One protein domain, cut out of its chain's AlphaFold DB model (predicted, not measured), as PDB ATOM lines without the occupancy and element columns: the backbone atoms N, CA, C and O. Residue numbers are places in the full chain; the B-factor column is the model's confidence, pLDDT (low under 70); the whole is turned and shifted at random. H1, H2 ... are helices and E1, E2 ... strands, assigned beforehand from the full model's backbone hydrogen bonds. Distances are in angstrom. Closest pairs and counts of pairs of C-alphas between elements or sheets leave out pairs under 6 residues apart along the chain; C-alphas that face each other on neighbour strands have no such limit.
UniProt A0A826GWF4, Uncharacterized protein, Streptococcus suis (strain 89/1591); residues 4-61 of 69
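AT A GLANCE: This is residues 4 to 61 of the 69 residues of an uncharacterized protein of Streptococcus suis (strain 89/1591) (UniProt A0A826GWF4). Two helices, H2 and H3, lie side by side and run opposite ways, and the hairpin of strands E1 and E2 extends beyond one end of this pair, along the longest axis. The short helix H1 sits near H2. The printed part has 58 residues, ordered H1 H2 E1 E2 H3, in the mixed class, with an antiparallel sheet E1 - E2. It is elongated, 39 by 22 by 15 A, and only just loose, close to compact, with a radius of gyration of the C-alphas of 12.7 A.

IN THESE COORDINATES: H1 is residues 4 to 8, from C-alpha 4 at (-15.264, 39.029, -15.867). H2 is residues 14 to 22, 12.5 A. E1 is residues 27 to 32, 14.8 A, and E2 residues 37 to 42, 16.5 A. H3, residues 44 to 54, 15.4 A, ends with C-alpha 54 at (-19.553, 49.699, -33.990).

HOW THE PARTS SIT: H1 and H2 are close but not clearly touching, the closest C-alphas being Trp 6 and Lys 20, 6.1 A. H2 and H3 touch, closest at C-alphas Lys 14 and Val 54, 6.9 A, at a shallow tilt of 22 degrees, opposite ways. E1 and E2 form a hairpin; N 30 and O 39 are 2.8 A apart, within hydrogen-bond range. In H1, H2 and H3 every O i to N i+4 pair is within hydrogen-bond range.

THE WHOLE: The farthest C-alphas, Asn 36 and Gly 55, are 39.8 A apart. The printed part has no cut, the links between named elements are tight, and no printed residue is under 70 in pLDDT.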
ATOM      1  N   VAL A   4     -16.578  38.640 -15.324       88.38
ATOM      2  CA  VAL A   4     -15.264  39.029 -15.867       88.38
ATOM      3  C   VAL A   4     -15.183  38.824 -17.379       88.38
ATOM      4  O   VAL A   4     -14.609  39.659 -18.078       88.38
ATOM      5  N   ASP A   5     -15.785  37.756 -17.899       93.62
ATOM      6  CA  ASP A   5     -15.806  37.500 -19.338       93.62
ATOM      7  C   ASP A   5     -16.589  38.607 -20.064       93.62
ATOM      8  O   ASP A   5     -16.151  39.089 -21.107       93.62
ATOM      9  N   TRP A   6     -17.699  39.081 -19.482       93.56
ATOM     10  CA  TRP A   6     -18.472  40.204 -20.024       93.56
ATOM     11  C   TRP A   6     -17.708  41.524 -20.000       93.56
ATOM     12  O   TRP A   6     -17.825  42.311 -20.939       93.56
ATOM     13  N   VAL A   7     -16.903  41.766 -18.961       90.38
ATOM     14  CA  VAL A   7     -16.032  42.951 -18.878       90.38
ATOM     15  C   VAL A   7     -14.992  42.946 -19.998       90.38
ATOM     16  O   VAL A   7     -14.753  43.981 -20.624       90.38
ATOM     17  N   MET A   8     -14.404  41.782 -20.278       91.50
ATOM     18  CA  MET A   8     -13.369  41.614 -21.305       91.50
ATOM     19  C   MET A   8     -13.928  41.479 -22.727       91.50
ATOM     20  O   MET A   8     -13.186  41.628 -23.699       91.50
ATOM     21  N   TYR A   9     -15.222  41.198 -22.866       94.56
ATOM     22  CA  TYR A   9     -15.867  40.990 -24.153       94.56
ATOM     23  C   TYR A   9     -15.837  42.257 -25.023       94.56
ATOM     24  O   TYR A   9     -16.215  43.345 -24.579       94.56
ATOM     25  N   GLN A  10     -15.408  42.112 -26.279       95.56
ATOM     26  CA  GLN A  10     -15.347  43.191 -27.267       95.56
ATOM     27  C   GLN A  10     -16.535  43.088 -28.235       95.56
ATOM     28  O   GLN A  10     -16.491  42.264 -29.156       95.56
ATOM     29  N   PRO A  11     -17.592  43.895 -28.049       96.44
ATOM     30  CA  PRO A  11     -18.784  43.808 -28.880       96.44
ATOM     31  C   PRO A  11     -18.486  44.230 -30.324       96.44
ATOM     32  O   PRO A  11     -17.741  45.179 -30.560       96.44
ATOM     33  N   GLN A  12     -19.087  43.533 -31.288       97.38
ATOM     34  CA  GLN A  12     -18.928  43.813 -32.723       97.38
ATOM     35  C   GLN A  12     -20.209  44.376 -33.344       97.38
ATOM     36  O   GLN A  12     -20.185  44.968 -34.422       97.38
ATOM     37  N   THR A  13     -21.342  44.201 -32.667       97.56
ATOM     38  CA  THR A  13     -22.653  44.637 -33.140       97.56
ATOM     39  C   THR A  13     -23.405  45.438 -32.081       97.56
ATOM     40  O   THR A  13     -23.102  45.408 -30.889       97.56
ATOM     41  N   LYS A  14     -24.461  46.135 -32.513       95.81
ATOM     42  CA  LYS A  14     -25.401  46.807 -31.605       95.81
ATOM     43  C   LYS A  14     -26.016  45.841 -30.587       95.81
ATOM     44  O   LYS A  14     -26.200  46.210 -29.431       95.81
ATOM     45  N   ILE A  15     -26.338  44.621 -31.020       96.19
ATOM     46  CA  ILE A  15     -26.938  43.585 -30.168       96.19
ATOM     47  C   ILE A  15     -25.931  43.129 -29.112       96.19
ATOM     48  O   ILE A  15     -26.307  42.970 -27.954       96.19
ATOM     49  N   ASP A  16     -24.655  43.005 -29.470       96.69
ATOM     50  CA  ASP A  16     -23.589  42.645 -28.532       96.69
ATOM     51  C   ASP A  16     -23.441  43.696 -27.428       96.69
ATOM     52  O   ASP A  16     -23.305  43.346 -26.257       96.69
ATOM     53  N   ILE A  17     -23.519  44.986 -27.784       96.19
ATOM     54  CA  ILE A  17     -23.470  46.088 -26.812       96.19
ATOM     55  C   ILE A  17     -24.669  46.009 -25.862       96.19
ATOM     56  O   ILE A  17     -24.480  46.066 -24.651       96.19
ATOM     57  N   ILE A  18     -25.888  45.836 -26.388       95.38
ATOM     58  CA  ILE A  18     -27.102  45.672 -25.568       95.38
ATOM     59  C   ILE A  18     -26.943  44.482 -24.617       95.38
ATOM     60  O   ILE A  18     -27.128  44.632 -23.413       95.38
ATOM     61  N   THR A  19     -26.504  43.339 -25.142       95.00
ATOM     62  CA  THR A  19     -26.313  42.108 -24.365       95.00
ATOM     63  C   THR A  19     -25.264  42.306 -23.269       95.00
ATOM     64  O   THR A  19     -25.469  41.897 -22.129       95.00
ATOM     65  N   LYS A  20     -24.153  42.987 -23.572       95.25
ATOM     66  CA  LYS A  20     -23.107  43.307 -22.593       95.25
ATOM     67  C   LYS A  20     -23.606  44.277 -21.513       95.25
ATOM     68  O   LYS A  20     -23.206  44.126 -20.361       95.25
ATOM     69  N   ILE A  21     -24.491  45.230 -21.837       93.94
ATOM     70  CA  ILE A  21     -25.161  46.083 -20.834       93.94
ATOM     71  C   ILE A  21     -26.088  45.242 -19.945       93.94
ATOM     72  O   ILE A  21     -26.016  45.366 -18.726       93.94
ATOM     73  N   GLU A  22     -26.925  44.379 -20.529       92.94
ATOM     74  CA  GLU A  22     -27.870  43.515 -19.797       92.94
ATOM     75  C   GLU A  22     -27.177  42.522 -18.854       92.94
ATOM     76  O   GLU A  22     -27.765  42.108 -17.859       92.94
ATOM     77  N   ASN A  23     -25.923  42.166 -19.144       93.00
ATOM     78  CA  ASN A  23     -25.109  41.257 -18.338       93.00
ATOM     79  C   ASN A  23     -24.049  41.976 -17.483       93.00
ATOM     80  O   ASN A  23     -23.049  41.373 -17.096       93.00
ATOM     81  N   ASP A  24     -24.236  43.270 -17.198       92.38
ATOM     82  CA  ASP A  24     -23.362  44.054 -16.314       92.38
ATOM     83  C   ASP A  24     -21.883  44.135 -16.748       92.38
ATOM     84  O   ASP A  24     -21.012  44.519 -15.963       92.38
ATOM     85  N   GLY A  25     -21.578  43.881 -18.025       94.75
ATOM     86  CA  GLY A  25     -20.216  43.940 -18.574       94.75
ATOM     87  C   GLY A  25     -19.596  45.341 -18.582       94.75
ATOM     88  O   GLY A  25     -18.404  45.495 -18.833       94.75
ATOM     89  N   TYR A  26     -20.388  46.376 -18.288       94.81
ATOM     90  CA  TYR A  26     -19.925  47.756 -18.102       94.81
ATOM     91  C   TYR A  26     -20.017  48.238 -16.650       94.81
ATOM     92  O   TYR A  26     -19.687  49.392 -16.365       94.81
ATOM     93  N   THR A  27     -20.487  47.397 -15.735       92.81
ATOM     94  CA  THR A  27     -20.688  47.740 -14.329       92.81
ATOM     95  C   THR A  27     -19.464  47.312 -13.530       92.81
ATOM     96  O   THR A  27     -19.091  46.147 -13.563       92.81
ATOM     97  N   TYR A  28     -18.836  48.232 -12.793       89.31
ATOM     98  CA  TYR A  28     -17.641  47.950 -11.992       89.31
ATOM     99  C   TYR A  28     -17.824  48.351 -10.520       89.31
ATOM    100  O   TYR A  28     -18.546  49.308 -10.211       89.31
ATOM    101  N   PRO A  29     -17.172  47.637  -9.583       89.62
ATOM    102  CA  PRO A  29     -17.183  48.004  -8.176       89.62
ATOM    103  C   PRO A  29     -16.351  49.273  -7.950       89.62
ATOM    104  O   PRO A  29     -15.209  49.392  -8.389       89.62
ATOM    105  N   ARG A  30     -16.914  50.223  -7.208       90.56
ATOM    106  CA  ARG A  30     -16.245  51.442  -6.751       90.56
ATOM    107  C   ARG A  30     -16.448  51.589  -5.252       90.56
ATOM    108  O   ARG A  30     -17.574  51.531  -4.765       90.56
ATOM    109  N   TYR A  31     -15.368  51.817  -4.514       92.88
ATOM    110  CA  TYR A  31     -15.478  52.075  -3.082       92.88
ATOM    111  C   TYR A  31     -16.072  53.468  -2.820       92.88
ATOM    112  O   TYR A  31     -15.566  54.483  -3.309       92.88
ATOM    113  N   ASP A  32     -17.152  53.503  -2.045       93.38
ATOM    114  CA  ASP A  32     -17.827  54.705  -1.574       93.38
ATOM    115  C   ASP A  32     -17.434  54.963  -0.113       93.38
ATOM    116  O   ASP A  32     -17.902  54.297   0.816       93.38
ATOM    117  N   LYS A  33     -16.577  55.972   0.084       93.81
ATOM    118  CA  LYS A  33     -16.090  56.384   1.408       93.81
ATOM    119  C   LYS A  33     -17.219  56.837   2.333       93.81
ATOM    120  O   LYS A  33     -17.142  56.592   3.529       93.81
ATOM    121  N   SER A  34     -18.257  57.483   1.796       94.75
ATOM    122  CA  SER A  34     -19.353  58.035   2.606       94.75
ATOM    123  C   SER A  34     -20.210  56.945   3.249       94.75
ATOM    124  O   SER A  34     -20.768  57.150   4.323       94.75
ATOM    125  N   LYS A  35     -20.275  55.772   2.607       92.19
ATOM    126  CA  LYS A  35     -21.036  54.605   3.065       92.19
ATOM    127  C   LYS A  35     -20.163  53.496   3.645       92.19
ATOM    128  O   LYS A  35     -20.700  52.471   4.047       92.19
ATOM    129  N   ASN A  36     -18.843  53.693   3.664       93.44
ATOM    130  CA  ASN A  36     -17.856  52.677   4.021       93.44
ATOM    131  C   ASN A  36     -18.133  51.325   3.327       93.44
ATOM    132  O   ASN A  36     -18.203  50.282   3.973       93.44
ATOM    133  N   GLY A  37     -18.352  51.345   2.009       93.94
ATOM    134  CA  GLY A  37     -18.796  50.151   1.285       93.94
ATOM    135  C   GLY A  37     -18.575  50.213  -0.222       93.94
ATOM    136  O   GLY A  37     -18.155  51.231  -0.768       93.94
ATOM    137  N   VAL A  38     -18.851  49.102  -0.905       92.25
ATOM    138  CA  VAL A  38     -18.752  49.006  -2.369       92.25
ATOM    139  C   VAL A  38     -20.072  49.436  -3.003       92.25
ATOM    140  O   VAL A  38     -21.144  48.969  -2.622       92.25
ATOM    141  N   LYS A  39     -19.987  50.309  -4.004       92.19
ATOM    142  CA  LYS A  39     -21.081  50.674  -4.901       92.19
ATOM    143  C   LYS A  39     -20.731  50.219  -6.312       92.19
ATOM    144  O   LYS A  39     -19.639  50.497  -6.795       92.19
ATOM    145  N   PHE A  40     -21.673  49.590  -6.996       89.00
ATOM    146  CA  PHE A  40     -21.530  49.259  -8.409       89.00
ATOM    147  C   PHE A  40     -21.921  50.458  -9.274       89.00
ATOM    148  O   PHE A  40     -22.936  51.117  -9.023       89.00
ATOM    149  N   VAL A  41     -21.073  50.797 -10.244       90.88
ATOM    150  CA  VAL A  41     -21.242  51.965 -11.115       90.88
ATOM    151  C   VAL A  41     -21.055  51.536 -12.562       90.88
ATOM    152  O   VAL A  41     -20.108  50.830 -12.885       90.88
ATOM    153  N   MET A  42     -21.954  51.983 -13.434       91.62
ATOM    154  CA  MET A  42     -21.877  51.713 -14.866       91.62
ATOM    155  C   MET A  42     -20.915  52.683 -15.570       91.62
ATOM    156  O   MET A  42     -20.958  53.895 -15.336       91.62
ATOM    157  N   CYS A  43     -20.060  52.163 -16.452       92.94
ATOM    158  CA  CYS A  43     -19.099  52.938 -17.235       92.94
ATOM    159  C   CYS A  43     -19.707  53.461 -18.542       92.94
ATOM    160  O   CYS A  43     -19.619  52.812 -19.583       92.94
ATOM    161  N   LEU A  44     -20.280  54.667 -18.522       93.75
ATOM    162  CA  LEU A  44     -20.825  55.277 -19.745       93.75
ATOM    163  C   LEU A  44     -19.759  55.545 -20.814       93.75
ATOM    164  O   LEU A  44     -20.061  55.502 -22.003       93.75
ATOM    165  N   GLU A  45     -18.517  55.810 -20.405       95.06
ATOM    166  CA  GLU A  45     -17.402  56.026 -21.327       95.06
ATOM    167  C   GLU A  45     -17.068  54.756 -22.116       95.06
ATOM    168  O   GLU A  45     -16.965  54.810 -23.338       95.06
ATOM    169  N   SER A  46     -17.000  53.599 -21.453       95.25
ATOM    170  CA  SER A  46     -16.771  52.318 -22.130       95.25
ATOM    171  C   SER A  46     -17.903  51.969 -23.097       95.25
ATOM    172  O   SER A  46     -17.626  51.555 -24.218       95.25
ATOM    173  N   ILE A  47     -19.167  52.205 -22.716       95.94
ATOM    174  CA  ILE A  47     -20.307  52.002 -23.627       95.94
ATOM    175  C   ILE A  47     -20.174  52.924 -24.845       95.94
ATOM    176  O   ILE A  47     -20.385  52.494 -25.976       95.94
ATOM    177  N   LYS A  48     -19.801  54.193 -24.635       96.94
ATOM    178  CA  LYS A  48     -19.615  55.166 -25.718       96.94
ATOM    179  C   LYS A  48     -18.490  54.755 -26.671       96.94
ATOM    180  O   LYS A  48     -18.674  54.890 -27.878       96.94
ATOM    181  N   ASN A  49     -17.372  54.253 -26.153       96.94
ATOM    182  CA  ASN A  49     -16.249  53.786 -26.967       96.94
ATOM    183  C   ASN A  49     -16.647  52.572 -27.818       96.94
ATOM    184  O   ASN A  49     -16.395  52.561 -29.021       96.94
ATOM    185  N   ASP A  50     -17.358  51.608 -27.230       97.31
ATOM    186  CA  ASP A  50     -17.865  50.444 -27.961       97.31
ATOM    187  C   ASP A  50     -18.912  50.861 -29.018       97.31
ATOM    188  O   ASP A  50     -18.869  50.397 -30.156       97.31
ATOM    189  N   CYS A  51     -19.794  51.822 -28.707       97.19
ATOM    190  CA  CYS A  51     -20.724  52.397 -29.690       97.19
ATOM    191  C   CYS A  51     -19.989  53.048 -30.870       97.19
ATOM    192  O   CYS A  51     -20.395  52.873 -32.017       97.19
ATOM    193  N   GLN A  52     -18.907  53.785 -30.601       97.44
ATOM    194  CA  GLN A  52     -18.084  54.405 -31.641       97.44
ATOM    195  C   GLN A  52     -17.392  53.359 -32.519       97.44
ATOM    196  O   GLN A  52     -17.378  53.526 -33.736       97.44
ATOM    197  N   ALA A  53     -16.875  52.279 -31.926       97.06
ATOM    198  CA  ALA A  53     -16.240  51.184 -32.661       97.06
ATOM    199  C   ALA A  53     -17.219  50.468 -33.609       97.06
ATOM    200  O   ALA A  53     -16.846  50.109 -34.723       97.06
ATOM    201  N   VAL A  54     -18.480  50.322 -33.194       96.44
ATOM    202  CA  VAL A  54     -19.553  49.699 -33.990       96.44
ATOM    203  C   VAL A  54     -20.239  50.699 -34.944       96.44
ATOM    204  O   VAL A  54     -21.006  50.305 -35.820       96.44
ATOM    205  N   GLY A  55     -19.959  52.000 -34.822       97.06
ATOM    206  CA  GLY A  55     -20.523  53.041 -35.689       97.06
ATOM    207  C   GLY A  55     -21.966  53.444 -35.356       97.06
ATOM    208  O   GLY A  55     -22.693  53.895 -36.240       97.06
ATOM    209  N   ILE A  56     -22.387  53.305 -34.095       96.19
ATOM    210  CA  ILE A  56     -23.735  53.655 -33.612       96.19
ATOM    211  C   ILE A  56     -23.699  54.784 -32.574       96.19
ATOM    212  O   ILE A  56     -22.654  55.125 -32.013       96.19
ATOM    213  N   ARG A  57     -24.856  55.389 -32.285       95.69
ATOM    214  CA  ARG A  57     -24.980  56.413 -31.231       95.69
ATOM    215  C   ARG A  57     -25.269  55.769 -29.876       95.69
ATOM    216  O   ARG A  57     -26.053  54.834 -29.789       95.69
ATOM    217  N   LEU A  58     -24.744  56.359 -28.797       94.88
ATOM    218  CA  LEU A  58     -25.021  55.912 -27.421       94.88
ATOM    219  C   LEU A  58     -26.527  55.816 -27.125       94.88
ATOM    220  O   LEU A  58     -26.977  54.849 -26.522       94.88
ATOM    221  N   SER A  59     -27.309  56.784 -27.611       93.62
ATOM    222  CA  SER A  59     -28.767  56.842 -27.433       93.62
ATOM    223  C   SER A  59     -29.525  55.664 -28.050       93.62
ATOM    224  O   SER A  59     -30.715  55.513 -27.806       93.62
ATOM    225  N   GLU A  60     -28.876  54.860 -28.892       93.44
ATOM    226  CA  GLU A  60     -29.486  53.676 -29.497       93.44
ATOM    227  C   GLU A  60     -29.479  52.446 -28.591       93.44
ATOM    228  O   GLU A  60     -30.171  51.475 -28.901       93.44
ATOM    229  N   VAL A  61     -28.674  52.466 -27.527       92.88
ATOM    230  CA  VAL A  61     -28.477  51.333 -26.609       92.88
ATOM    231  C   VAL A  61     -28.560  51.744 -25.138       92.88
ATOM    232  O   VAL A  61     -28.801  50.895 -24.285       92.88
TER     233      VAL A  61